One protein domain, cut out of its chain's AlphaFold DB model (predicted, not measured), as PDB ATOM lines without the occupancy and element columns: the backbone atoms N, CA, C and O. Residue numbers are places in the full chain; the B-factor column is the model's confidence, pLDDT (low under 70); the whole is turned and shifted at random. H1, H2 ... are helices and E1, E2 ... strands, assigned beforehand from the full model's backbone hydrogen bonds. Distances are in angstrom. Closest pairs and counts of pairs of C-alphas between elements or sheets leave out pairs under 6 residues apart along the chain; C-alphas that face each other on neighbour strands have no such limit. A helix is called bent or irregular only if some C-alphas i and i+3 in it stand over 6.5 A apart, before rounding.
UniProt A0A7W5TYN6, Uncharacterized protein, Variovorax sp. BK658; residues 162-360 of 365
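AT A GLANCE: This is residues 162 to 360 of the 365 residues of an uncharacterized protein of Variovorax sp. BK658 (UniProt A0A7W5TYN6). A small sheet of three short strands lies near the middle, with H7 over E1 and the end of H6 and part of H1b grazing the sheet, while the helical hairpin of H3 and H4 reaches out to one end of the longest axis. H1a, H3 and H4 form an up-and-down bundle, each running against the one before it in the chain, and a long loop, residues 222 to 260, reaches the other end. The printed part has 199 residues, with seven named helices and three named strands in the order H1 E1 H2 E2 H3 H4 H5 H6 E3 H7; the sheet, E2 E1 E3, is parallel and the class is mostly helix. It is compact, with a radius of gyration of the C-alphas of 18.5 A and spans of 63 by 42 by 27 A.

IN THESE COORDINATES: H1, residues 162 to 187, begins at C-alpha 162 (349.219, 312.026, 300.186); by its hydrogen bonds it was assigned as one helix, but it is bent, with C-alphas 172 and 175 7.0 A apart, into H1a, residues 162 to 172, and H1b, residues 175 to 187. E1 is residues 198 to 201, and H2, residues 206 to 221, is 20.9 A long with a kink of 33 degrees near residue 215. E2 is residues 261 to 263, H3 residues 266 to 284, 28.3 A, and H4 residues 292 to 314, 33.3 A. H5 is residues 317 to 325, H6 residues 332 to 342, E3 residues 343 to 346, and H7 residues 348 to 358, ending at C-alpha 358 (370.629, 304.475, 324.019).

HOW THE PARTS SIT: H1a touches H4, closest C-alphas Gly 162 and Phe 306 at 4.3 A, at a steep tilt of 40 degrees. H3 and H4, a hairpin, touch at Leu 275 and Ile 295, C-alphas 6.9 A apart. H1a touches H5 at Ser 171 and Ala 322, C-alphas 5.4 A apart, and H1b touches H6 with residues 178 to 182 alone. Between E1 and E3, N 200 and O 344 are 2.8 A apart; between E2 and E1, N 199 and O 261 are 2.9 A apart. H7 is on the sheet at a height of 11.1 A. H2 and H7 only just touch, with 3 pairs of C-alphas within 8 A. Every O i to N i+4 pair is within hydrogen-bond range in H1a, H1b, H4, H5, H6 and H7, but 9 of 12 in H2 and 11 of 15 in H3.

THE WHOLE: The two C-alphas farthest apart, Ala 254 and Lys 286, are 66.1 A apart. The printed part has no cut. The link from H2 to E2, 39 residues, is long. The mean pLDDT of the printed part is 72.2, and residues 208 to 260 and 348 to 360 are among those under 70.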
ATOM      1  N   GLY A 162     348.040 312.741 299.687       80.69
ATOM      2  CA  GLY A 162     349.219 312.026 300.186       80.69
ATOM      3  C   GLY A 162     350.326 311.877 299.137       80.69
ATOM      4  O   GLY A 162     351.485 312.146 299.433       80.69
ATOM      5  N   ARG A 163     349.978 311.560 297.881       80.56
ATOM      6  CA  ARG A 163     350.954 311.476 296.778       80.56
ATOM      7  C   ARG A 163     351.562 312.832 296.422       80.56
ATOM      8  O   ARG A 163     352.767 312.930 296.210       80.56
ATOM      9  N   ALA A 164     350.745 313.884 296.376       78.50
ATOM     10  CA  ALA A 164     351.223 315.237 296.088       78.50
ATOM     11  C   ALA A 164     352.183 315.742 297.180       78.50
ATOM     12  O   ALA A 164     353.246 316.286 296.874       78.50
ATOM     13  N   LEU A 165     351.840 315.498 298.448       83.94
ATOM     14  CA  LEU A 165     352.689 315.824 299.591       83.94
ATOM     15  C   LEU A 165     353.987 315.010 299.571       83.94
ATOM     16  O   LEU A 165     355.053 315.575 299.799       83.94
ATOM     17  N   ALA A 166     353.922 313.715 299.247       85.56
ATOM     18  CA  ALA A 166     355.100 312.856 299.138       85.56
ATOM     19  C   ALA A 166     356.042 313.324 298.034       85.56
ATOM     20  O   ALA A 166     357.243 313.406 298.265       85.56
ATOM     21  N   TYR A 167     355.514 313.725 296.875       81.25
ATOM     22  CA  TYR A 167     356.333 314.307 295.816       81.25
ATOM     23  C   TYR A 167     357.032 315.590 296.268       81.25
ATOM     24  O   TYR A 167     358.244 315.703 296.117       81.25
ATOM     25  N   GLY A 168     356.300 316.531 296.875       79.06
ATOM     26  CA  GLY A 168     356.890 317.778 297.367       79.06
ATOM     27  C   GLY A 168     357.922 317.558 298.477       79.06
ATOM     28  O   GLY A 168     358.936 318.252 298.526       79.06
ATOM     29  N   TYR A 169     357.695 316.582 299.355       84.50
ATOM     30  CA  TYR A 169     358.649 316.185 300.387       84.50
ATOM     31  C   TYR A 169     359.883 315.497 299.790       84.50
ATOM     32  O   TYR A 169     361.012 315.810 300.165       84.50
ATOM     33  N   PHE A 170     359.697 314.630 298.798       84.81
ATOM     34  CA  PHE A 170     360.792 313.956 298.116       84.81
ATOM     35  C   PHE A 170     361.678 314.946 297.353       84.81
ATOM     36  O   PHE A 170     362.884 315.023 297.592       84.81
ATOM     37  N   SER A 171     361.064 315.749 296.478       80.00
ATOM     38  CA  SER A 171     361.765 316.640 295.555       80.00
ATOM     39  C   SER A 171     362.471 317.795 296.251       80.00
ATOM     40  O   SER A 171     363.507 318.239 295.776       80.00
ATOM     41  N   ASN A 172     361.912 318.302 297.354       76.00
ATOM     42  CA  ASN A 172     362.419 319.513 298.006       76.00
ATOM     43  C   ASN A 172     363.206 319.225 299.287       76.00
ATOM     44  O   ASN A 172     363.732 320.157 299.892       76.00
ATOM     45  N   PHE A 173     363.241 317.975 299.753       80.88
ATOM     46  CA  PHE A 173     363.897 317.633 301.010       80.88
ATOM     47  C   PHE A 173     364.663 316.315 300.933       80.88
ATOM     48  O   PHE A 173     365.887 316.360 301.017       80.88
ATOM     49  N   ILE A 174     364.001 315.173 300.705       86.19
ATOM     50  CA  ILE A 174     364.665 313.856 300.786       86.19
ATOM     51  C   ILE A 174     365.861 313.741 299.854       86.19
ATOM     52  O   ILE A 174     366.908 313.281 300.289       86.19
ATOM     53  N   ILE A 175     365.765 314.209 298.611       83.56
ATOM     54  CA  ILE A 175     366.908 314.149 297.692       83.56
ATOM     55  C   ILE A 175     368.107 314.930 298.243       83.56
ATOM     56  O   ILE A 175     369.230 314.435 298.203       83.56
ATOM     57  N   GLY A 176     367.872 316.124 298.793       78.81
ATOM     58  CA  GLY A 176     368.926 316.905 299.442       78.81
ATOM     59  C   GLY A 176     369.568 316.125 300.588       78.81
ATOM     60  O   GLY A 176     370.790 316.051 300.668       78.81
ATOM     61  N   VAL A 177     368.750 315.461 301.408       81.56
ATOM     62  CA  VAL A 177     369.235 314.639 302.521       81.56
ATOM     63  C   VAL A 177     370.075 313.461 302.044       81.56
ATOM     64  O   VAL A 177     371.181 313.278 302.543       81.56
ATOM     65  N   LEU A 178     369.610 312.703 301.050       86.25
ATOM     66  CA  LEU A 178     370.355 311.570 300.491       86.25
ATOM     67  C   LEU A 178     371.746 311.995 300.009       86.25
ATOM     68  O   LEU A 178     372.740 311.327 300.286       86.25
ATOM     69  N   LEU A 179     371.827 313.130 299.311       82.00
ATOM     70  CA  LEU A 179     373.094 313.655 298.807       82.00
ATOM     71  C   LEU A 179     374.011 314.128 299.940       82.00
ATOM     72  O   LEU A 179     375.219 313.906 299.869       82.00
ATOM     73  N   THR A 180     373.455 314.748 300.985       79.81
ATOM     74  CA  THR A 180     374.219 315.183 302.162       79.81
ATOM     75  C   THR A 180     374.749 313.997 302.963       79.81
ATOM     76  O   THR A 180     375.928 313.992 303.298       79.81
ATOM     77  N   LEU A 181     373.929 312.977 303.231       81.00
ATOM     78  CA  LEU A 181     374.350 311.793 303.991       81.00
ATOM     79  C   LEU A 181     375.394 310.972 303.232       81.00
ATOM     80  O   LEU A 181     376.349 310.487 303.841       81.00
ATOM     81  N   ARG A 182     375.274 310.881 301.900       83.69
ATOM     82  CA  ARG A 182     376.311 310.282 301.054       83.69
ATOM     83  C   ARG A 182     377.634 311.034 301.180       83.69
ATOM     84  O   ARG A 182     378.659 310.416 301.451       83.69
ATOM     85  N   ALA A 183     377.607 312.357 301.003       78.94
ATOM     86  CA  ALA A 183     378.805 313.190 301.090       78.94
ATOM     87  C   ALA A 183     379.453 313.121 302.482       78.94
ATOM     88  O   ALA A 183     380.675 313.095 302.593       78.94
ATOM     89  N   GLU A 184     378.643 313.048 303.538       76.31
ATOM     90  CA  GLU A 184     379.124 312.911 304.910       76.31
ATOM     91  C   GLU A 184     379.750 311.533 305.164       76.31
ATOM     92  O   GLU A 184     380.845 311.449 305.714       76.31
ATOM     93  N   GLY A 185     379.117 310.453 304.695       77.38
ATOM     94  CA  GLY A 185     379.684 309.105 304.767       77.38
ATOM     95  C   GLY A 185     381.017 308.985 304.019       77.38
ATOM     96  O   GLY A 185     381.957 308.381 304.531       77.38
ATOM     97  N   GLU A 186     381.133 309.614 302.847       81.94
ATOM     98  CA  GLU A 186     382.385 309.697 302.083       81.94
ATOM     99  C   GLU A 186     383.453 310.530 302.807       81.94
ATOM    100  O   GLU A 186     384.607 310.109 302.888       81.94
ATOM    101  N   ARG A 187     383.075 311.679 303.386       78.19
ATOM    102  CA  ARG A 187     383.971 312.547 304.169       78.19
ATOM    103  C   ARG A 187     384.546 311.829 305.390       78.19
ATOM    104  O   ARG A 187     385.704 312.053 305.736       78.19
ATOM    105  N   LEU A 188     383.739 310.992 306.035       75.50
ATOM    106  CA  LEU A 188     384.126 310.190 307.195       75.50
ATOM    107  C   LEU A 188     384.848 308.886 306.811       75.50
ATOM    108  O   LEU A 188     385.332 308.185 307.694       75.50
ATOM    109  N   GLY A 189     384.950 308.561 305.516       77.56
ATOM    110  CA  GLY A 189     385.593 307.335 305.037       77.56
ATOM    111  C   GLY A 189     384.844 306.052 305.409       77.56
ATOM    112  O   GLY A 189     385.462 304.989 305.472       77.56
ATOM    113  N   LEU A 190     383.535 306.140 305.671       77.94
ATOM    114  CA  LEU A 190     382.725 305.017 306.144       77.94
ATOM    115  C   LEU A 190     382.353 304.070 304.987       77.94
ATOM    116  O   LEU A 190     381.918 304.535 303.919       77.94
ATOM    117  N   PRO A 191     382.492 302.742 305.176       77.00
ATOM    118  CA  PRO A 191     382.079 301.768 304.177       77.00
ATOM    119  C   PRO A 191     380.547 301.764 304.003       77.00
ATOM    120  O   PRO A 191     379.813 302.158 304.916       77.00
ATOM    121  N   PRO A 192     380.038 301.302 302.844       71.00
ATOM    122  CA  PRO A 192     378.603 301.123 302.640       71.00
ATOM    123  C   PRO A 192     377.989 300.247 303.742       71.00
ATOM    124  O   PRO A 192     378.504 299.166 304.028       71.00
ATOM    125  N   GLY A 193     376.899 300.712 304.354       70.19
ATOM    126  CA  GLY A 193     376.230 300.044 305.484       70.19
ATOM    127  C   GLY A 193     376.601 300.557 306.883       70.19
ATOM    128  O   GLY A 193     375.839 300.324 307.816       70.19
ATOM    129  N   GLU A 194     377.700 301.304 307.027       71.44
ATOM    130  CA  GLU A 194     378.052 302.041 308.261       71.44
ATOM    131  C   GLU A 194     377.840 303.554 308.111       71.44
ATOM    132  O   GLU A 194     378.131 304.340 309.012       71.44
ATOM    133  N   ARG A 195     377.348 303.983 306.946       76.44
ATOM    134  CA  ARG A 195     377.122 305.393 306.645       76.44
ATOM    135  C   ARG A 195     375.951 305.969 307.445       76.44
ATOM    136  O   ARG A 195     375.062 305.226 307.856       76.44
ATOM    137  N   PRO A 196     375.902 307.302 307.613       77.12
ATOM    138  CA  PRO A 196     374.826 307.952 308.347       77.12
ATOM    139  C   PRO A 196     373.441 307.653 307.766       77.12
ATOM    140  O   PRO A 196     373.228 307.765 306.557       77.12
ATOM    141  N   VAL A 197     372.492 307.328 308.643       81.94
ATOM    142  CA  VAL A 197     371.100 307.022 308.293       81.94
ATOM    143  C   VAL A 197     370.178 308.071 308.898       81.94
ATOM    144  O   VAL A 197     370.349 308.505 310.038       81.94
ATOM    145  N   MET A 198     369.179 308.467 308.121       83.25
ATOM    146  CA  MET A 198     368.059 309.280 308.553       83.25
ATOM    147  C   MET A 198     366.859 308.403 308.871       83.25
ATOM    148  O   MET A 198     366.394 307.607 308.052       83.25
ATOM    149  N   HIS A 199     366.310 308.633 310.054       82.12
ATOM    150  CA  HIS A 199     365.080 308.016 310.496       82.12
ATOM    151  C   HIS A 199     363.903 308.944 310.204       82.12
ATOM    152  O   HIS A 199     363.890 310.093 310.642       82.12
ATOM    153  N   ILE A 200     362.919 308.448 309.461       83.81
ATOM    154  CA  ILE A 200     361.673 309.160 309.179       83.81
ATOM    155  C   ILE A 200     360.563 308.516 309.998       83.81
ATOM    156  O   ILE A 200     360.321 307.314 309.897       83.81
ATOM    157  N   VAL A 201     359.874 309.315 310.806       78.94
ATOM    158  CA  VAL A 201     358.795 308.810 311.661       78.94
ATOM    159  C   VAL A 201     357.531 308.526 310.842       78.94
ATOM    160  O   VAL A 201     357.036 309.412 310.145       78.94
ATOM    161  N   PHE A 202     356.982 307.312 310.969       82.06
ATOM    162  CA  PHE A 202     355.695 306.896 310.398       82.06
ATOM    163  C   PHE A 202     354.568 307.015 311.437       82.06
ATOM    164  O   PHE A 202     354.427 306.141 312.296       82.06
ATOM    165  N   PRO A 203     353.751 308.076 311.399       76.56
ATOM    166  CA  PRO A 203     352.597 308.213 312.286       76.56
ATOM    167  C   PRO A 203     351.472 307.245 311.888       76.56
ATOM    168  O   PRO A 203     351.240 307.018 310.701       76.56
ATOM    169  N   ARG A 204     350.723 306.707 312.859       71.19
ATOM    170  CA  ARG A 204     349.531 305.879 312.578       71.19
ATOM    171  C   ARG A 204     348.253 306.700 312.483       71.19
ATOM    172  O   ARG A 204     347.223 306.173 312.094       71.19
ATOM    173  N   ASN A 205     348.285 307.950 312.917       69.31
ATOM    174  CA  ASN A 205     347.200 308.911 312.794       69.31
ATOM    175  C   ASN A 205     347.762 310.317 313.049       69.31
ATOM    176  O   ASN A 205     348.949 310.499 313.316       69.31
ATOM    177  N   VAL A 206     346.904 311.324 312.937       68.06
ATOM    178  CA  VAL A 206     347.287 312.715 313.197       68.06
ATOM    179  C   VAL A 206     347.535 312.971 314.689       68.06
ATOM    180  O   VAL A 206     348.399 313.775 315.024       68.06
ATOM    181  N   ASP A 207     346.881 312.233 315.587       70.69
ATOM    182  CA  ASP A 207     347.105 312.355 317.034       70.69
ATOM    183  C   ASP A 207     348.517 311.904 317.440       70.69
ATOM    184  O   ASP A 207     349.125 312.498 318.325       70.69
ATOM    185  N   ASP A 208     349.090 310.914 316.752       68.62
ATOM    186  CA  ASP A 208     350.494 310.525 316.882       68.62
ATOM    187  C   ASP A 208     351.411 311.670 316.433       68.62
ATOM    188  O   ASP A 208     352.512 311.812 316.970       68.62
ATOM    189  N   LEU A 209     350.966 312.502 315.477       65.94
ATOM    190  CA  LEU A 209     351.724 313.684 315.080       65.94
ATOM    191  C   LEU A 209     351.740 314.738 316.191       65.94
ATOM    192  O   LEU A 209     352.789 315.309 316.488       65.94
ATOM    193  N   GLU A 210     350.598 315.006 316.818       67.69
ATOM    194  CA  GLU A 210     350.503 315.940 317.947       67.69
ATOM    195  C   GLU A 210     351.232 315.409 319.188       67.69
ATOM    196  O   GLU A 210     352.069 316.100 319.772       67.69
ATOM    197  N   GLY A 211     351.029 314.135 319.523       66.31
ATOM    198  CA  GLY A 211     351.714 313.466 320.625       66.31
ATOM    199  C   GLY A 211     353.234 313.468 320.459       66.31
ATOM    200  O   GLY A 211     353.961 313.675 321.433       66.31
ATOM    201  N   PHE A 212     353.743 313.315 319.233       63.88
ATOM    202  CA  PHE A 212     355.169 313.455 318.939       63.88
ATOM    203  C   PHE A 212     355.676 314.884 319.174       63.88
ATOM    204  O   PHE A 212     356.696 315.068 319.843       63.88
ATOM    205  N   ARG A 213     354.972 315.901 318.666       65.19
ATOM    206  CA  ARG A 213     355.334 317.315 318.863       65.19
ATOM    207  C   ARG A 213     355.419 317.671 320.348       65.19
ATOM    208  O   ARG A 213     356.339 318.359 320.792       65.19
ATOM    209  N   GLU A 214     354.468 317.181 321.134       66.56
ATOM    210  CA  GLU A 214     354.387 317.488 322.559       66.56
ATOM    211  C   GLU A 214     355.409 316.726 323.410       66.56
ATOM    212  O   GLU A 214     355.942 317.305 324.360       66.56
ATOM    213  N   SER A 215     355.705 315.465 323.076       62.78
ATOM    214  CA  SER A 215     356.534 314.581 323.910       62.78
ATOM    215  C   SER A 215     357.952 314.360 323.385       62.78
ATOM    216  O   SER A 215     358.895 314.313 324.172       62.78
ATOM    217  N   VAL A 216     358.142 314.239 322.075       56.50
ATOM    218  CA  VAL A 216     359.435 313.901 321.475       56.50
ATOM    219  C   VAL A 216     360.166 315.154 321.057       56.50
ATOM    220  O   VAL A 216     361.305 315.329 321.462       56.50
ATOM    221  N   GLU A 217     359.539 316.049 320.292       58.97
ATOM    222  CA  GLU A 217     360.237 317.226 319.764       58.97
ATOM    223  C   GLU A 217     360.803 318.096 320.897       58.97
ATOM    224  O   GLU A 217     361.934 318.569 320.803       58.97
ATOM    225  N   LYS A 218     360.071 318.245 322.010       62.62
ATOM    226  CA  LYS A 218     360.566 318.955 323.200       62.62
ATOM    227  C   LYS A 218     361.761 318.261 323.857       62.62
ATOM    228  O   LYS A 218     362.711 318.948 324.212       62.62
ATOM    229  N   ASN A 219     361.734 316.937 324.004       55.84
ATOM    230  CA  ASN A 219     362.817 316.180 324.645       55.84
ATOM    231  C   ASN A 219     364.047 316.039 323.732       55.84
ATOM    232  O   ASN A 219     365.180 316.164 324.182       55.84
ATOM    233  N   VAL A 220     363.824 315.846 322.434       55.50
ATOM    234  CA  VAL A 220     364.864 315.725 321.410       55.50
ATOM    235  C   VAL A 220     365.541 317.075 321.172       55.50
ATOM    236  O   VAL A 220     366.764 317.113 321.151       55.50
ATOM    237  N   LYS A 221     364.806 318.200 321.128       57.38
ATOM    238  CA  LYS A 221     365.400 319.547 320.976       57.38
ATOM    239  C   LYS A 221     366.438 319.895 322.039       57.38
ATOM    240  O   LYS A 221     367.393 320.599 321.728       57.38
ATOM    241  N   VAL A 222     366.270 319.410 323.268       56.88
ATOM    242  CA  VAL A 222     367.230 319.640 324.364       56.88
ATOM    243  C   VAL A 222     368.552 318.901 324.117       56.88
ATOM    244  O   VAL A 222     369.587 319.292 324.650       56.88
ATOM    245  N   HIS A 223     368.535 317.854 323.292       52.56
ATOM    246  CA  HIS A 223     369.678 316.982 323.029       52.56
ATOM    247  C   HIS A 223     370.146 317.015 321.569       52.56
ATOM    248  O   HIS A 223     371.047 316.257 321.235       52.56
ATOM    249  N   THR A 224     369.570 317.880 320.719       51.94
ATOM    250  CA  THR A 224     369.896 317.987 319.285       51.94
ATOM    251  C   THR A 224     370.608 319.267 318.883       51.94
ATOM    252  O   THR A 224     370.217 320.363 319.283       51.94
ATOM    253  N   ARG A 225     371.587 319.141 317.983       57.16
ATOM    254  CA  ARG A 225     372.186 320.240 317.218       57.16
ATOM    255  C   ARG A 225     371.664 320.238 315.787       57.16
ATOM    256  O   ARG A 225     372.140 319.475 314.956       57.16
ATOM    257  N   SER A 226     370.749 321.151 315.470       56.22
ATOM    258  CA  SER A 226     370.291 321.346 314.090       56.22
ATOM    259  C   SER A 226     371.481 321.529 313.139       56.22
ATOM    260  O   SER A 226     372.327 322.391 313.370       56.22
ATOM    261  N   HIS A 227     371.547 320.717 312.086       55.75
ATOM    262  CA  HIS A 227     372.503 320.890 310.999       55.75
ATOM    263  C   HIS A 227     371.746 321.442 309.806       55.75
ATOM    264  O   HIS A 227     370.743 320.879 309.363       55.75
ATOM    265  N   ASP A 228     372.239 322.546 309.266       56.12
ATOM    266  CA  ASP A 228     371.819 322.937 307.934       56.12
ATOM    267  C   ASP A 228     372.360 321.905 306.944       56.12
ATOM    268  O   ASP A 228     373.481 321.411 307.101       56.12
ATOM    269  N   LEU A 229     371.546 321.557 305.942       56.09
ATOM    270  CA  LEU A 229     371.988 320.729 304.824       56.09
ATOM    271  C   LEU A 229     373.294 321.332 304.295       56.09
ATOM    272  O   LEU A 229     373.320 322.485 303.854       56.09
ATOM    273  N   ILE A 230     374.385 320.573 304.441       51.31
ATOM    274  CA  ILE A 230     375.735 321.027 304.111       51.31
ATOM    275  C   ILE A 230     375.724 321.553 302.681       51.31
ATOM    276  O   ILE A 230     374.975 321.084 301.831       51.31
ATOM    277  N   ASN A 231     376.569 322.549 302.448       46.91
ATOM    278  CA  ASN A 231     376.873 323.200 301.184       46.91
ATOM    279  C   ASN A 231     377.213 322.166 300.079       46.91
ATOM    280  O   ASN A 231     378.381 321.931 299.777       46.91
ATOM    281  N   LEU A 232     376.185 321.520 299.519       48.31
ATOM    282  CA  LEU A 232     376.269 320.588 298.403       48.31
ATOM    283  C   LEU A 232     376.761 321.404 297.206       48.31
ATOM    284  O   LEU A 232     376.025 322.224 296.658       48.31
ATOM    285  N   GLY A 233     378.037 321.257 296.849       51.09
ATOM    286  CA  GLY A 233     378.615 321.947 295.696       51.09
ATOM    287  C   GLY A 233     377.746 321.784 294.440       51.09
ATOM    288  O   GLY A 233     377.105 320.753 294.253       51.09
ATOM    289  N   ASN A 234     377.712 322.822 293.599       43.53
ATOM    290  CA  ASN A 234     376.858 322.971 292.406       43.53
ATOM    291  C   ASN A 234     375.330 322.890 292.611       43.53
ATOM    292  O   ASN A 234     374.600 323.061 291.637       43.53
ATOM    293  N   VAL A 235     374.823 322.706 293.835       50.34
ATOM    294  CA  VAL A 235     373.382 322.765 294.114       50.34
ATOM    295  C   VAL A 235     372.996 324.207 294.436       50.34
ATOM    296  O   VAL A 235     373.591 324.859 295.299       50.34
ATOM    297  N   ASP A 236     372.008 324.734 293.717       46.78
ATOM    298  CA  ASP A 236     371.578 326.124 293.846       46.78
ATOM    299  C   ASP A 236     370.979 326.364 295.248       46.78
ATOM    300  O   ASP A 236     369.861 325.947 295.564       46.78
ATOM    301  N   LYS A 237     371.751 327.022 296.128       45.59
ATOM    302  CA  LYS A 237     371.458 327.203 297.570       45.59
ATOM    303  C   LYS A 237     370.088 327.806 297.872       45.59
ATOM    304  O   LYS A 237     369.601 327.703 298.994       45.59
ATOM    305  N   LYS A 238     369.462 328.466 296.895       44.47
ATOM    306  CA  LYS A 238     368.134 329.072 297.049       44.47
ATOM    307  C   LYS A 238     367.007 328.050 297.234       44.47
ATOM    308  O   LYS A 238     365.938 328.456 297.683       44.47
ATOM    309  N   LEU A 239     367.226 326.770 296.920       46.88
ATOM    310  CA  LEU A 239     366.174 325.747 296.947       46.88
ATOM    311  C   LEU A 239     366.016 325.028 298.300       46.88
ATOM    312  O   LEU A 239     364.938 324.506 298.572       46.88
ATOM    313  N   PHE A 240     367.016 325.062 299.189       49.69
ATOM    314  CA  PHE A 240     366.974 324.350 300.475       49.69
ATOM    315  C   PHE A 240     367.043 325.313 301.667       49.69
ATOM    316  O   PHE A 240     368.113 325.747 302.078       49.69
ATOM    317  N   LYS A 241     365.881 325.637 302.250       49.00
ATOM    318  CA  LYS A 241     365.750 326.360 303.538       49.00
ATOM    319  C   LYS A 241     365.235 325.463 304.673       49.00
ATOM    320  O   LYS A 241     364.571 325.943 305.588       49.00
ATOM    321  N   ARG A 242     365.457 324.152 304.593       52.41
ATOM    322  CA  ARG A 242     365.031 323.211 305.637       52.41
ATOM    323  C   ARG A 242     366.243 322.742 306.426       52.41
ATOM    324  O   ARG A 242     367.113 322.076 305.872       52.41
ATOM    325  N   SER A 243     366.282 323.123 307.696       49.31
ATOM    326  CA  SER A 243     367.266 322.631 308.653       49.31
ATOM    327  C   SER A 243     366.899 321.204 309.062       49.31
ATOM    328  O   SER A 243     365.730 320.912 309.320       49.31
ATOM    329  N   LEU A 244     367.890 320.317 309.097       55.28
ATOM    330  CA  LEU A 244     367.739 318.979 309.651       55.28
ATOM    331  C   LEU A 244     367.845 319.075 311.169       55.28
ATOM    332  O   LEU A 244     368.799 319.659 311.687       55.28
ATOM    333  N   LEU A 245     366.903 318.467 311.891       52.69
ATOM    334  CA  LEU A 245     367.069 318.228 313.323       52.69
ATOM    335  C   LEU A 245     368.170 317.173 313.482       52.69
ATOM    336  O   LEU A 245     367.937 315.981 313.298       52.69
ATOM    337  N   ALA A 246     369.396 317.621 313.744       51.69
ATOM    338  CA  ALA A 246     370.544 316.731 313.804       51.69
ATOM    339  C   ALA A 246     370.915 316.387 315.251       51.69
ATOM    340  O   ALA A 246     370.919 317.239 316.136       51.69
ATOM    341  N   LEU A 247     371.285 315.122 315.445       44.62
ATOM    342  CA  LEU A 247     372.136 314.606 316.514       44.62
ATOM    343  C   LEU A 247     371.542 314.604 317.909       44.62
ATOM    344  O   LEU A 247     371.872 315.476 318.696       44.62
ATOM    345  N   THR A 248     370.812 313.554 318.286       44.97
ATOM    346  CA  THR A 248     370.929 313.112 319.683       44.97
ATOM    347  C   THR A 248     372.347 312.561 319.842       44.97
ATOM    348  O   THR A 248     372.605 311.424 319.455       44.97
ATOM    349  N   GLN A 249     373.284 313.393 320.307       43.66
ATOM    350  CA  GLN A 249     374.614 312.920 320.695       43.66
ATOM    351  C   GLN A 249     374.442 312.030 321.921       43.66
ATOM    352  O   GLN A 249     373.877 312.441 322.936       43.66
ATOM    353  N   LEU A 250     374.903 310.796 321.798       42.91
ATOM    354  CA  LEU A 250     375.032 309.874 322.907       42.91
ATOM    355  C   LEU A 250     376.512 309.826 323.243       42.91
ATOM    356  O   LEU A 250     377.294 309.306 322.451       42.91
ATOM    357  N   ASP A 251     376.886 310.381 324.395       39.50
ATOM    358  CA  ASP A 251     378.212 310.155 324.965       39.50
ATOM    359  C   ASP A 251     378.347 308.650 325.219       39.50
ATOM    360  O   ASP A 251     377.843 308.108 326.203       39.50
ATOM    361  N   THR A 252     378.991 307.944 324.294       40.03
ATOM    362  CA  THR A 252     379.507 306.610 324.573       40.03
ATOM    363  C   THR A 252     380.849 306.789 325.275       40.03
ATOM    364  O   THR A 252     381.673 307.602 324.852       40.03
ATOM    365  N   GLU A 253     381.110 306.020 326.338       40.50
ATOM    366  CA  GLU A 253     382.375 306.055 327.104       40.50
ATOM    367  C   GLU A 253     383.639 305.815 326.240       40.50
ATOM    368  O   GLU A 253     384.761 305.944 326.724       40.50
ATOM    369  N   ALA A 254     383.473 305.501 324.951       39.25
ATOM    370  CA  ALA A 254     384.524 305.210 323.986       39.25
ATOM    371  C   ALA A 254     384.707 306.275 322.880       39.25
ATOM    372  O   ALA A 254     385.332 305.976 321.865       39.25
ATOM    373  N   GLY A 255     384.198 307.503 323.038       34.75
ATOM    374  CA  GLY A 255     384.529 308.621 322.137       34.75
ATOM    375  C   GLY A 255     384.092 308.438 320.676       34.75
ATOM    376  O   GLY A 255     384.634 309.097 319.789       34.75
ATOM    377  N   VAL A 256     383.130 307.546 320.415       42.78
ATOM    378  CA  VAL A 256     382.498 307.397 319.102       42.78
ATOM    379  C   VAL A 256     381.242 308.263 319.103       42.78
ATOM    380  O   VAL A 256     380.214 307.890 319.669       42.78
ATOM    381  N   ASP A 257     381.350 309.445 318.494       49.66
ATOM    382  CA  ASP A 257     380.228 310.348 318.226       49.66
ATOM    383  C   ASP A 257     379.270 309.704 317.200       49.66
ATOM    384  O   ASP A 257     379.313 310.000 316.001       49.66
ATOM    385  N   GLU A 258     378.395 308.795 317.642       51.19
ATOM    386  CA  GLU A 258     377.337 308.260 316.781       51.19
ATOM    387  C   GLU A 258     376.274 309.330 316.526       51.19
ATOM    388  O   GLU A 258     375.460 309.696 317.375       51.19
ATOM    389  N   SER A 259     376.299 309.831 315.301       56.94
ATOM    390  CA  SER A 259     375.422 310.879 314.818       56.94
ATOM    391  C   SER A 259     374.082 310.327 314.327       56.94
ATOM    392  O   SER A 259     374.009 309.746 313.247       56.94
ATOM    393  N   PHE A 260     373.005 310.517 315.099       66.50
ATOM    394  CA  PHE A 260     371.648 310.097 314.721       66.50
ATOM    395  C   PHE A 260     370.861 311.230 314.038       66.50
ATOM    396  O   PHE A 260     370.707 312.313 314.615       66.50
ATOM    397  N   TYR A 261     370.331 310.984 312.832       74.50
ATOM    398  CA  TYR A 261     369.494 311.937 312.090       74.50
ATOM    399  C   TYR A 261     368.024 311.529 312.143       74.50
ATOM    400  O   TYR A 261     367.676 310.380 311.869       74.50
ATOM    401  N   LEU A 262     367.155 312.487 312.450       75.12
ATOM    402  CA  LEU A 262     365.719 312.268 312.579       75.12
ATOM    403  C   LEU A 262     364.960 313.342 311.806       75.12
ATOM    404  O   LEU A 262     365.264 314.529 311.918       75.12
ATOM    405  N   ASP A 263     363.927 312.931 311.082       77.06
ATOM    406  CA  ASP A 263     362.909 313.846 310.592       77.06
ATOM    407  C   ASP A 263     361.515 313.328 310.869       77.06
ATOM    408  O   ASP A 263     361.207 312.132 310.890       77.06
ATOM    409  N   PHE A 264     360.659 314.311 311.044       75.62
ATOM    410  CA  PHE A 264     359.250 314.124 311.172       75.62
ATOM    411  C   PHE A 264     358.589 314.819 309.981       75.62
ATOM    412  O   PHE A 264     358.719 316.043 309.880       75.62
ATOM    413  N   PRO A 265     357.883 314.100 309.083       77.12
ATOM    414  CA  PRO A 265     357.285 314.697 307.891       77.12
ATOM    415  C   PRO A 265     356.176 315.703 308.234       77.12
ATOM    416  O   PRO A 265     354.988 315.422 308.108       77.12
ATOM    417  N   THR A 266     356.554 316.927 308.605       72.50
ATOM    418  CA  THR A 266     355.643 318.026 308.982       72.50
ATOM    419  C   THR A 266     354.643 318.367 307.882       72.50
ATOM    420  O   THR A 266     353.574 318.910 308.140       72.50
ATOM    421  N   THR A 267     354.941 317.984 306.640       74.44
ATOM    422  CA  THR A 267     353.999 318.075 305.525       74.44
ATOM    423  C   THR A 267     352.709 317.286 305.765       74.44
ATOM    424  O   THR A 267     351.695 317.629 305.169       74.44
ATOM    425  N   LEU A 268     352.707 316.267 306.630       79.31
ATOM    426  CA  LEU A 268     351.509 315.507 306.981       79.31
ATOM    427  C   LEU A 268     350.502 316.337 307.793       79.31
ATOM    428  O   LEU A 268     349.313 316.057 307.695       79.31
ATOM    429  N   TYR A 269     350.917 317.407 308.489       76.12
ATOM    430  CA  TYR A 269     349.969 318.327 309.142       76.12
ATOM    431  C   TYR A 269     349.073 319.045 308.127       76.12
ATOM    432  O   TYR A 269     347.886 319.231 308.369       76.12
ATOM    433  N   THR A 270     349.592 319.351 306.932       77.50
ATOM    434  CA  THR A 270     348.804 320.021 305.875       77.50
ATOM    435  C   THR A 270     347.626 319.177 305.375       77.50
ATOM    436  O   THR A 270     346.672 319.698 304.799       77.50
ATOM    437  N   MET A 271     347.664 317.862 305.608       81.06
ATOM    438  CA  MET A 271     346.562 316.959 305.293       81.06
ATOM    439  C   MET A 271     345.343 317.211 306.187       81.06
ATOM    440  O   MET A 271     344.213 317.066 305.715       81.06
ATOM    441  N   GLN A 272     345.558 317.580 307.454       78.50
ATOM    442  CA  GLN A 272     344.476 317.920 308.373       78.50
ATOM    443  C   GLN A 272     343.761 319.184 307.894       78.50
ATOM    444  O   GLN A 272     342.558 319.130 307.631       78.50
ATOM    445  N   ASP A 273     344.515 320.257 307.642       78.25
ATOM    446  CA  ASP A 273     343.981 321.517 307.115       78.25
ATOM    447  C   ASP A 273     343.211 321.303 305.806       78.25
ATOM    448  O   ASP A 273     342.149 321.889 305.588       78.25
ATOM    449  N   PHE A 274     343.708 320.425 304.929       81.81
ATOM    450  CA  PHE A 274     343.030 320.079 303.682       81.81
ATOM    451  C   PHE A 274     341.670 319.409 303.912       81.81
ATOM    452  O   PHE A 274     340.690 319.760 303.251       81.81
ATOM    453  N   LEU A 275     341.592 318.438 304.824       83.06
ATOM    454  CA  LEU A 275     340.347 317.727 305.122       83.06
ATOM    455  C   LEU A 275     339.335 318.628 305.837       83.06
ATOM    456  O   LEU A 275     338.146 318.575 305.516       83.06
ATOM    457  N   GLU A 276     339.799 319.495 306.734       82.19
ATOM    458  CA  GLU A 276     338.974 320.511 307.389       82.19
ATOM    459  C   GLU A 276     338.464 321.549 306.385       82.19
ATOM    460  O   GLU A 276     337.268 321.834 306.340       82.19
ATOM    461  N   THR A 277     339.326 322.026 305.485       76.69
ATOM    462  CA  THR A 277     338.930 322.926 304.393       76.69
ATOM    463  C   THR A 277     337.915 322.257 303.468       76.69
ATOM    464  O   THR A 277     336.928 322.879 303.079       76.69
ATOM    465  N   ARG A 278     338.097 320.969 303.138       79.62
ATOM    466  CA  ARG A 278     337.126 320.199 302.342       79.62
ATOM    467  C   ARG A 278     335.785 320.082 303.063       79.62
ATOM    468  O   ARG A 278     334.747 320.234 302.418       79.62
ATOM    469  N   ARG A 279     335.792 319.831 304.375       83.25
ATOM    470  CA  ARG A 279     334.583 319.791 305.208       83.25
ATOM    471  C   ARG A 279     333.870 321.145 305.199       83.25
ATOM    472  O   ARG A 279     332.673 321.175 304.927       83.25
ATOM    473  N   GLN A 280     334.590 322.242 305.435       78.44
ATOM    474  CA  GLN A 280     334.024 323.593 305.425       78.44
ATOM    475  C   GLN A 280     333.447 323.941 304.051       78.44
ATOM    476  O   GLN A 280     332.294 324.344 303.939       78.44
ATOM    477  N   TRP A 281     334.199 323.675 302.983       80.94
ATOM    478  CA  TRP A 281     333.735 323.893 301.617       80.94
ATOM    479  C   TRP A 281     332.463 323.094 301.304       80.94
ATOM    480  O   TRP A 281     331.555 323.607 300.650       80.94
ATOM    481  N   GLN A 282     332.353 321.848 301.780       77.88
ATOM    482  CA  GLN A 282     331.121 321.071 301.637       77.88
ATOM    483  C   GLN A 282     329.948 321.742 302.360       77.88
ATOM    484  O   GLN A 282     328.879 321.862 301.765       77.88
ATOM    485  N   GLN A 283     330.152 322.231 303.585       81.62
ATOM    486  CA  GLN A 283     329.121 322.950 304.340       81.62
ATOM    487  C   GLN A 283     328.673 324.227 303.616       81.62
ATOM    488  O   GLN A 283     327.474 324.414 303.396       81.62
ATOM    489  N   ASP A 284     329.623 325.046 303.159       75.75
ATOM    490  CA  ASP A 284     329.362 326.301 302.441       75.75
ATOM    491  C   ASP A 284     328.568 326.067 301.144       75.75
ATOM    492  O   ASP A 284     327.721 326.871 300.752       75.75
ATOM    493  N   ASN A 285     328.789 324.919 300.496       68.88
ATOM    494  CA  ASN A 285     328.115 324.521 299.261       68.88
ATOM    495  C   ASN A 285     326.853 323.670 299.492       68.88
ATOM    496  O   ASN A 285     326.363 323.040 298.552       68.88
ATOM    497  N   LYS A 286     326.307 323.648 300.718       77.12
ATOM    498  CA  LYS A 286     325.105 322.875 301.098       77.12
ATOM    499  C   LYS A 286     325.225 321.374 300.797       77.12
ATOM    500  O   LYS A 286     324.242 320.719 300.447       77.12
ATOM    501  N   ARG A 287     326.433 320.828 300.916       67.44
ATOM    502  CA  ARG A 287     326.731 319.399 300.774       67.44
ATOM    503  C   ARG A 287     326.832 318.746 302.157       67.44
ATOM    504  O   ARG A 287     327.169 319.430 303.125       67.44
ATOM    505  N   PRO A 288     326.573 317.429 302.268       73.88
ATOM    506  CA  PRO A 288     326.843 316.702 303.501       73.88
ATOM    507  C   PRO A 288     328.322 316.861 303.887       73.88
ATOM    508  O   PRO A 288     329.183 316.576 303.049       73.88
ATOM    509  N   PRO A 289     328.630 317.334 305.106       78.56
ATOM    510  CA  PRO A 289     330.008 317.463 305.551       78.56
ATOM    511  C   PRO A 289     330.651 316.091 305.739       78.56
ATOM    512  O   PRO A 289     329.990 315.123 306.126       78.56
ATOM    513  N   LEU A 290     331.968 316.035 305.544       79.19
ATOM    514  CA  LEU A 290     332.775 314.893 305.954       79.19
ATOM    515  C   LEU A 290     332.586 314.628 307.452       79.19
ATOM    516  O   LEU A 290     332.916 315.470 308.297       79.19
ATOM    517  N   ARG A 291     332.081 313.433 307.753       83.00
ATOM    518  CA  ARG A 291     331.952 312.900 309.109       83.00
ATOM    519  C   ARG A 291     333.334 312.617 309.709       83.00
ATOM    520  O   ARG A 291     334.305 312.442 308.973       83.00
ATOM    521  N   ASP A 292     333.423 312.579 311.034       82.69
ATOM    522  CA  ASP A 292     334.695 312.364 311.741       82.69
ATOM    523  C   ASP A 292     335.312 310.986 311.447       82.69
ATOM    524  O   ASP A 292     336.515 310.887 311.218       82.69
ATOM    525  N   ASP A 293     334.487 309.935 311.361       82.62
ATOM    526  CA  ASP A 293     334.919 308.576 311.001       82.62
ATOM    527  C   ASP A 293     335.523 308.522 309.591       82.62
ATOM    528  O   ASP A 293     336.561 307.898 309.360       82.62
ATOM    529  N   GLU A 294     334.900 309.232 308.652       80.44
ATOM    530  CA  GLU A 294     335.378 309.340 307.279       80.44
ATOM    531  C   GLU A 294     336.680 310.146 307.186       80.44
ATOM    532  O   GLU A 294     337.566 309.804 306.403       80.44
ATOM    533  N   ILE A 295     336.848 311.178 308.012       82.06
ATOM    534  CA  ILE A 295     338.105 311.928 308.084       82.06
ATOM    535  C   ILE A 295     339.234 311.071 308.638       82.06
ATOM    536  O   ILE A 295     340.290 311.028 308.011       82.06
ATOM    537  N   ALA A 296     339.006 310.322 309.717       82.06
ATOM    538  CA  ALA A 296     340.004 309.395 310.247       82.06
ATOM    539  C   ALA A 296     340.414 308.344 309.195       82.06
ATOM    540  O   ALA A 296     341.604 308.093 308.978       82.06
ATOM    541  N   ARG A 297     339.438 307.785 308.462       84.25
ATOM    542  CA  ARG A 297     339.690 306.851 307.352       84.25
ATOM    543  C   ARG A 297     340.539 307.488 306.249       84.25
ATOM    544  O   ARG A 297     341.504 306.878 305.784       84.25
ATOM    545  N   LEU A 298     340.188 308.699 305.813       82.50
ATOM    546  CA  LEU A 298     340.899 309.412 304.748       82.50
ATOM    547  C   LEU A 298     342.310 309.832 305.171       82.50
ATOM    548  O   LEU A 298     343.231 309.710 304.367       82.50
ATOM    549  N   GLN A 299     342.502 310.260 306.420       83.31
ATOM    550  CA  GLN A 299     343.823 310.550 306.980       83.31
ATOM    551  C   GLN A 299     344.720 309.316 306.899       83.31
ATOM    552  O   GLN A 299     345.813 309.387 306.338       83.31
ATOM    553  N   GLN A 300     344.232 308.162 307.360       85.06
ATOM    554  CA  GLN A 300     345.012 306.927 307.313       85.06
ATOM    555  C   GLN A 300     345.330 306.492 305.878       85.06
ATOM    556  O   GLN A 300     346.462 306.105 305.572       85.06
ATOM    557  N   LYS A 301     344.345 306.599 304.977       85.50
ATOM    558  CA  LYS A 301     344.523 306.332 303.543       85.50
ATOM    559  C   LYS A 301     345.633 307.210 302.964       85.50
ATOM    560  O   LYS A 301     346.514 306.712 302.271       85.50
ATOM    561  N   TYR A 302     345.622 308.507 303.252       84.94
ATOM    562  CA  TYR A 302     346.586 309.454 302.698       84.94
ATOM    563  C   TYR A 302     347.977 309.366 303.324       84.94
ATOM    564  O   TYR A 302     348.942 309.512 302.580       84.94
ATOM    565  N   ILE A 303     348.105 309.056 304.618       86.62
ATOM    566  CA  ILE A 303     349.399 308.726 305.241       86.62
ATOM    567  C   ILE A 303     349.989 307.486 304.564       86.62
ATOM    568  O   ILE A 303     351.130 307.504 304.110       86.62
ATOM    569  N   THR A 304     349.187 306.433 304.396       87.44
ATOM    570  CA  THR A 304     349.624 305.206 303.713       87.44
ATOM    571  C   THR A 304     350.070 305.504 302.280       87.44
ATOM    572  O   THR A 304     351.147 305.091 301.857       87.44
ATOM    573  N   HIS A 305     349.273 306.276 301.536       87.44
ATOM    574  CA  HIS A 305     349.619 306.685 300.176       87.44
ATOM    575  C   HIS A 305     350.874 307.562 300.122       87.44
ATOM    576  O   HIS A 305     351.616 307.464 299.152       87.44
ATOM    577  N   PHE A 306     351.109 308.414 301.122       88.94
ATOM    578  CA  PHE A 306     352.297 309.260 301.200       88.94
ATOM    579  C   PHE A 306     353.565 308.408 301.258       88.94
ATOM    580  O   PHE A 306     354.444 308.568 300.418       88.94
ATOM    581  N   PHE A 307     353.646 307.466 302.198       89.50
ATOM    582  CA  PHE A 307     354.845 306.642 302.361       89.50
ATOM    583  C   PHE A 307     355.029 305.636 301.227       89.50
ATOM    584  O   PHE A 307     356.143 305.494 300.729       89.50
ATOM    585  N   ALA A 308     353.945 305.012 300.753       89.38
ATOM    586  CA  ALA A 308     354.013 304.128 299.589       89.38
ATOM    587  C   ALA A 308     354.530 304.878 298.351       89.38
ATOM    588  O   ALA A 308     355.399 304.387 297.636       89.38
ATOM    589  N   TYR A 309     354.041 306.102 298.124       88.19
ATOM    590  CA  TYR A 309     354.488 306.910 296.994       88.19
ATOM    591  C   TYR A 309     355.896 307.480 297.192       88.19
ATOM    592  O   TYR A 309     356.613 307.676 296.220       88.19
ATOM    593  N   LEU A 310     356.328 307.719 298.433       88.88
ATOM    594  CA  LEU A 310     357.703 308.121 298.729       88.88
ATOM    595  C   LEU A 310     358.706 307.032 298.322       88.88
ATOM    596  O   LEU A 310     359.719 307.333 297.690       88.88
ATOM    597  N   GLU A 311     358.400 305.772 298.639       89.12
ATOM    598  CA  GLU A 311     359.201 304.619 298.223       89.12
ATOM    599  C   GLU A 311     359.128 304.396 296.703       89.12
ATOM    600  O   GLU A 311     360.145 304.126 296.062       89.12
ATOM    601  N   GLU A 312     357.951 304.571 296.094       88.25
ATOM    602  CA  GLU A 312     357.785 304.518 294.637       88.25
ATOM    603  C   GLU A 312     358.658 305.571 293.937       88.25
ATOM    604  O   GLU A 312     359.363 305.259 292.977       88.25
ATOM    605  N   LEU A 313     358.685 306.805 294.453       84.62
ATOM    606  CA  LEU A 313     359.480 307.898 293.896       84.62
ATOM    607  C   LEU A 313     360.976 307.577 293.900       84.62
ATOM    608  O   LEU A 313     361.630 307.797 292.880       84.62
ATOM    609  N   ALA A 314     361.491 306.981 294.978       88.12
ATOM    610  CA  ALA A 314     362.881 306.526 295.063       88.12
ATOM    611  C   ALA A 314     363.244 305.453 294.018       88.12
ATOM    612  O   ALA A 314     364.417 305.261 293.704       88.12
ATOM    613  N   ASN A 315     362.241 304.775 293.458       88.25
ATOM    614  CA  ASN A 315     362.381 303.710 292.472       88.25
ATOM    615  C   ASN A 315     361.788 304.088 291.103       88.25
ATOM    616  O   ASN A 315     361.455 303.190 290.332       88.25
ATOM    617  N   SER A 316     361.648 305.377 290.771       78.44
ATOM    618  CA  SER A 316     360.980 305.829 289.537       78.44
ATOM    619  C   SER A 316     361.813 306.817 288.715       78.44
ATOM    620  O   SER A 316     362.654 307.544 289.246       78.44
ATOM    621  N   GLU A 317     361.517 306.915 287.415       77.75
ATOM    622  CA  GLU A 317     362.074 307.957 286.531       77.75
ATOM    623  C   GLU A 317     361.721 309.372 287.010       77.75
ATOM    624  O   GLU A 317     362.501 310.313 286.864       77.75
ATOM    625  N   LEU A 318     360.553 309.518 287.635       76.06
ATOM    626  CA  LEU A 318     360.058 310.787 288.158       76.06
ATOM    627  C   LEU A 318     360.919 311.274 289.337       76.06
ATOM    628  O   LEU A 318     361.204 312.469 289.448       76.06
ATOM    629  N   GLY A 319     361.404 310.348 290.170       78.38
ATOM    630  CA  GLY A 319     362.386 310.635 291.214       78.38
ATOM    631  C   GLY A 319     363.771 310.983 290.667       78.38
ATOM    632  O   GLY A 319     364.414 311.903 291.173       78.38
ATOM    633  N   VAL A 320     364.208 310.317 289.594       83.94
ATOM    634  CA  VAL A 320     365.471 310.638 288.903       83.94
ATOM    635  C   VAL A 320     365.438 312.054 288.325       83.94
ATOM    636  O   VAL A 320     366.385 312.820 288.498       83.94
ATOM    637  N   GLU A 321     364.334 312.444 287.691       80.69
ATOM    638  CA  GLU A 321     364.161 313.797 287.160       80.69
ATOM    639  C   GLU A 321     364.150 314.851 288.280       80.69
ATOM    640  O   GLU A 321     364.754 315.916 288.141       80.69
ATOM    641  N   ALA A 322     363.537 314.548 289.429       79.50
ATOM    642  CA  ALA A 322     363.617 315.414 290.603       79.50
ATOM    643  C   ALA A 322     365.065 315.574 291.108       79.50
ATOM    644  O   ALA A 322     365.467 316.684 291.456       79.50
ATOM    645  N   ALA A 323     365.875 314.509 291.077       82.19
ATOM    646  CA  ALA A 323     367.285 314.574 291.466       82.19
ATOM    647  C   ALA A 323     368.120 315.393 290.478       82.19
ATOM    648  O   ALA A 323     368.931 316.234 290.877       82.19
ATOM    649  N   LYS A 324     367.842 315.235 289.184       81.12
ATOM    650  CA  LYS A 324     368.481 315.994 288.110       81.12
ATOM    651  C   LYS A 324     368.209 317.493 288.213       81.12
ATOM    652  O   LYS A 324     369.124 318.291 288.019       81.12
ATOM    653  N   ARG A 325     366.984 317.895 288.576       77.81
ATOM    654  CA  ARG A 325     366.630 319.309 288.825       77.81
ATOM    655  C   ARG A 325     367.441 319.938 289.952       77.81
ATOM    656  O   ARG A 325     367.655 321.145 289.941       77.81
ATOM    657  N   LEU A 326     367.904 319.123 290.894       72.50
ATOM    658  CA  LEU A 326     368.785 319.533 291.983       72.50
ATOM    659  C   LEU A 326     370.275 319.411 291.630       72.50
ATOM    660  O   LEU A 326     371.122 319.600 292.494       72.50
ATOM    661  N   GLY A 327     370.609 319.106 290.373       73.75
ATOM    662  CA  GLY A 327     371.986 318.993 289.891       73.75
ATOM    663  C   GLY A 327     372.635 317.627 290.123       73.75
ATOM    664  O   GLY A 327     373.824 317.473 289.847       73.75
ATOM    665  N   ALA A 328     371.888 316.625 290.597       79.81
ATOM    666  CA  ALA A 328     372.397 315.274 290.804       79.81
ATOM    667  C   ALA A 328     372.051 314.359 289.619       79.81
ATOM    668  O   ALA A 328     370.895 314.009 289.394       79.81
ATOM    669  N   ASN A 329     373.074 313.934 288.879       85.19
ATOM    670  CA  ASN A 329     372.931 312.943 287.812       85.19
ATOM    671  C   ASN A 329     373.008 311.534 288.413       85.19
ATOM    672  O   ASN A 329     374.092 310.966 288.521       85.19
ATOM    673  N   LEU A 330     371.863 311.001 288.839       85.38
ATOM    674  CA  LEU A 330     371.728 309.647 289.382       85.38
ATOM    675  C   LEU A 330     370.974 308.761 288.393       85.38
ATOM    676  O   LEU A 330     370.045 309.226 287.733       85.38
ATOM    677  N   THR A 331     371.328 307.479 288.307       89.25
ATOM    678  CA  THR A 331     370.440 306.494 287.679       89.25
ATOM    679  C   THR A 331     369.328 306.089 288.652       89.25
ATOM    680  O   THR A 331     369.421 306.314 289.860       89.25
ATOM    681  N   GLN A 332     368.266 305.457 288.145       88.31
ATOM    682  CA  GLN A 332     367.196 304.911 288.991       88.31
ATOM    683  C   GLN A 332     367.733 303.884 290.004       88.31
ATOM    684  O   GLN A 332     367.276 303.846 291.145       88.31
ATOM    685  N   ALA A 333     368.728 303.083 289.608       88.69
ATOM    686  CA  ALA A 333     369.377 302.123 290.496       88.69
ATOM    687  C   ALA A 333     370.172 302.823 291.609       88.69
ATOM    688  O   ALA A 333     370.054 302.430 292.769       88.69
ATOM    689  N   ASP A 334     370.910 303.889 291.279       88.56
ATOM    690  CA  ASP A 334     371.673 304.663 292.267       88.56
ATOM    691  C   ASP A 334     370.749 305.345 293.278       88.56
ATOM    692  O   ASP A 334     371.013 305.323 294.477       88.56
ATOM    693  N   LEU A 335     369.642 305.930 292.807       88.94
ATOM    694  CA  LEU A 335     368.660 306.585 293.670       88.94
ATOM    695  C   LEU A 335     367.999 305.589 294.632       88.94
ATOM    696  O   LEU A 335     367.907 305.863 295.827       88.94
ATOM    697  N   SER A 336     367.595 304.422 294.123       91.00
ATOM    698  CA  SER A 336     367.032 303.336 294.932       91.00
ATOM    699  C   SER A 336     368.022 302.845 295.990       91.00
ATOM    700  O   SER A 336     367.653 302.665 297.153       91.00
ATOM    701  N   ALA A 337     369.289 302.659 295.605       89.12
ATOM    702  CA  ALA A 337     370.343 302.227 296.513       89.12
ATOM    703  C   ALA A 337     370.598 303.262 297.615       89.12
ATOM    704  O   ALA A 337     370.605 302.898 298.788       89.12
ATOM    705  N   LEU A 338     370.713 304.546 297.259       89.50
ATOM    706  CA  LEU A 338     370.890 305.630 298.229       89.50
ATOM    707  C   LEU A 338     369.714 305.728 299.193       89.50
ATOM    708  O   LEU A 338     369.920 305.900 300.391       89.50
ATOM    709  N   TYR A 339     368.486 305.597 298.690       90.50
ATOM    710  CA  TYR A 339     367.301 305.619 299.538       90.50
ATOM    711  C   TYR A 339     367.313 304.471 300.551       90.50
ATOM    712  O   TYR A 339     367.102 304.708 301.734       90.50
ATOM    713  N   LYS A 340     367.624 303.244 300.118       90.19
ATOM    714  CA  LYS A 340     367.699 302.075 301.011       90.19
ATOM    715  C   LYS A 340     368.865 302.135 301.995       90.19
ATOM    716  O   LYS A 340     368.748 301.596 303.089       90.19
ATOM    717  N   GLU A 341     369.982 302.741 301.600       87.94
ATOM    718  CA  GLU A 341     371.154 302.905 302.462       87.94
ATOM    719  C   GLU A 341     370.907 303.956 303.549       87.94
ATOM    720  O   GLU A 341     371.260 303.736 304.703       87.94
ATOM    721  N   HIS A 342     370.286 305.084 303.195       87.31
ATOM    722  CA  HIS A 342     370.257 306.266 304.053       87.31
ATOM    723  C   HIS A 342     368.897 306.586 304.676       87.31
ATOM    724  O   HIS A 342     368.856 307.429 305.568       87.31
ATOM    725  N   ILE A 343     367.793 305.967 304.250       89.00
ATOM    726  CA  ILE A 343     366.457 306.224 304.807       89.00
ATOM    727  C   ILE A 343     365.935 304.982 305.513       89.00
ATOM    728  O   ILE A 343     365.813 303.910 304.927       89.00
ATOM    729  N   THR A 344     365.552 305.149 306.774       87.50
ATOM    730  CA  THR A 344     364.820 304.142 307.542       87.50
ATOM    731  C   THR A 344     363.516 304.738 308.044       87.50
ATOM    732  O   THR A 344     363.506 305.764 308.719       87.50
ATOM    733  N   VAL A 345     362.399 304.083 307.744       84.44
ATOM    734  CA  VAL A 345     361.093 304.454 308.294       84.44
ATOM    735  C   VAL A 345     360.917 303.761 309.647       84.44
ATOM    736  O   VAL A 345     361.127 302.554 309.741       84.44
ATOM    737  N   ILE A 346     360.569 304.514 310.693       78.88
ATOM    738  CA  ILE A 346     360.446 304.008 312.068       78.88
ATOM    739  C   ILE A 346     359.119 304.431 312.699       78.88
ATOM    740  O   ILE A 346     358.634 305.540 312.472       78.88
ATOM    741  N   GLU A 347     358.523 303.573 313.527       76.12
ATOM    742  CA  GLU A 347     357.341 303.964 314.294       76.12
ATOM    743  C   GLU A 347     357.704 304.884 315.481       76.12
ATOM    744  O   GLU A 347     358.757 304.709 316.101       76.12
ATOM    745  N   PRO A 348     356.812 305.802 315.909       68.81
ATOM    746  CA  PRO A 348     357.052 306.684 317.054       68.81
ATOM    747  C   PRO A 348     357.475 305.946 318.337       68.81
ATOM    748  O   PRO A 348     358.362 306.395 319.062       68.81
ATOM    749  N   ARG A 349     356.865 304.784 318.615       67.75
ATOM    750  CA  ARG A 349     357.173 303.965 319.802       67.75
ATOM    751  C   ARG A 349     358.541 303.300 319.716       67.75
ATOM    752  O   ARG A 349     359.256 303.247 320.713       67.75
ATOM    753  N   GLU A 350     358.898 302.799 318.538       68.62
ATOM    754  CA  GLU A 350     360.217 302.220 318.286       68.62
ATOM    755  C   GLU A 350     361.294 303.291 318.414       68.62
ATOM    756  O   GLU A 350     362.318 303.058 319.043       68.62
ATOM    757  N   MET A 351     361.028 304.498 317.922       68.25
ATOM    758  CA  MET A 351     361.944 305.623 318.053       68.25
ATOM    759  C   MET A 351     362.132 306.049 319.517       68.25
ATOM    760  O   MET A 351     363.265 306.251 319.945       68.25
ATOM    761  N   LEU A 352     361.067 306.110 320.323       64.88
ATOM    762  CA  LEU A 352     361.192 306.330 321.770       64.88
ATOM    763  C   LEU A 352     362.030 305.236 322.445       64.88
ATOM    764  O   LEU A 352     362.836 305.542 323.319       64.88
ATOM    765  N   ALA A 353     361.883 303.977 322.028       65.06
ATOM    766  CA  ALA A 353     362.709 302.878 322.521       65.06
ATOM    767  C   ALA A 353     364.171 302.989 322.056       65.06
ATOM    768  O   ALA A 353     365.069 302.703 322.842       65.06
ATOM    769  N   VAL A 354     364.439 303.439 320.828       64.69
ATOM    770  CA  VAL A 354     365.795 303.712 320.320       64.69
ATOM    771  C   VAL A 354     366.446 304.839 321.122       64.69
ATOM    772  O   VAL A 354     367.569 304.677 321.586       64.69
ATOM    773  N   ILE A 355     365.727 305.932 321.378       63.81
ATOM    774  CA  ILE A 355     366.216 307.048 322.199       63.81
ATOM    775  C   ILE A 355     366.452 306.587 323.649       63.81
ATOM    776  O   ILE A 355     367.508 306.849 324.217       63.81
ATOM    777  N   ALA A 356     365.508 305.854 324.250       62.66
ATOM    778  CA  ALA A 356     365.586 305.426 325.649       62.66
ATOM    779  C   ALA A 356     366.596 304.295 325.907       62.66
ATOM    780  O   ALA A 356     367.237 304.276 326.956       62.66
ATOM    781  N   SER A 357     366.734 303.338 324.983       59.47
ATOM    782  CA  SER A 357     367.723 302.251 325.084       59.47
ATOM    783  C   SER A 357     369.146 302.771 324.965       59.47
ATOM    784  O   SER A 357     370.040 302.240 325.615       59.47
ATOM    785  N   ARG A 358     369.334 303.832 324.181       56.31
ATOM    786  CA  ARG A 358     370.629 304.475 324.019       56.31
ATOM    787  C   ARG A 358     370.913 305.487 325.137       56.31
ATOM    788  O   ARG A 358     372.047 305.584 325.573       56.31
ATOM    789  N   GLY A 359     369.896 306.156 325.688       47.62
ATOM    790  CA  GLY A 359     370.024 307.093 326.816       47.62
ATOM    791  C   GLY A 359     370.200 306.464 328.210       47.62
ATOM    792  O   GLY A 359     370.199 307.193 329.202       47.62
ATOM    793  N   ARG A 360     370.323 305.131 328.330       41.09
ATOM    794  CA  ARG A 360     370.699 304.491 329.601       41.09
ATOM    795  C   ARG A 360     372.227 304.463 329.722       41.09
ATOM    796  O   ARG A 360     372.854 303.767 328.925       41.09
TER     797      ARG A 360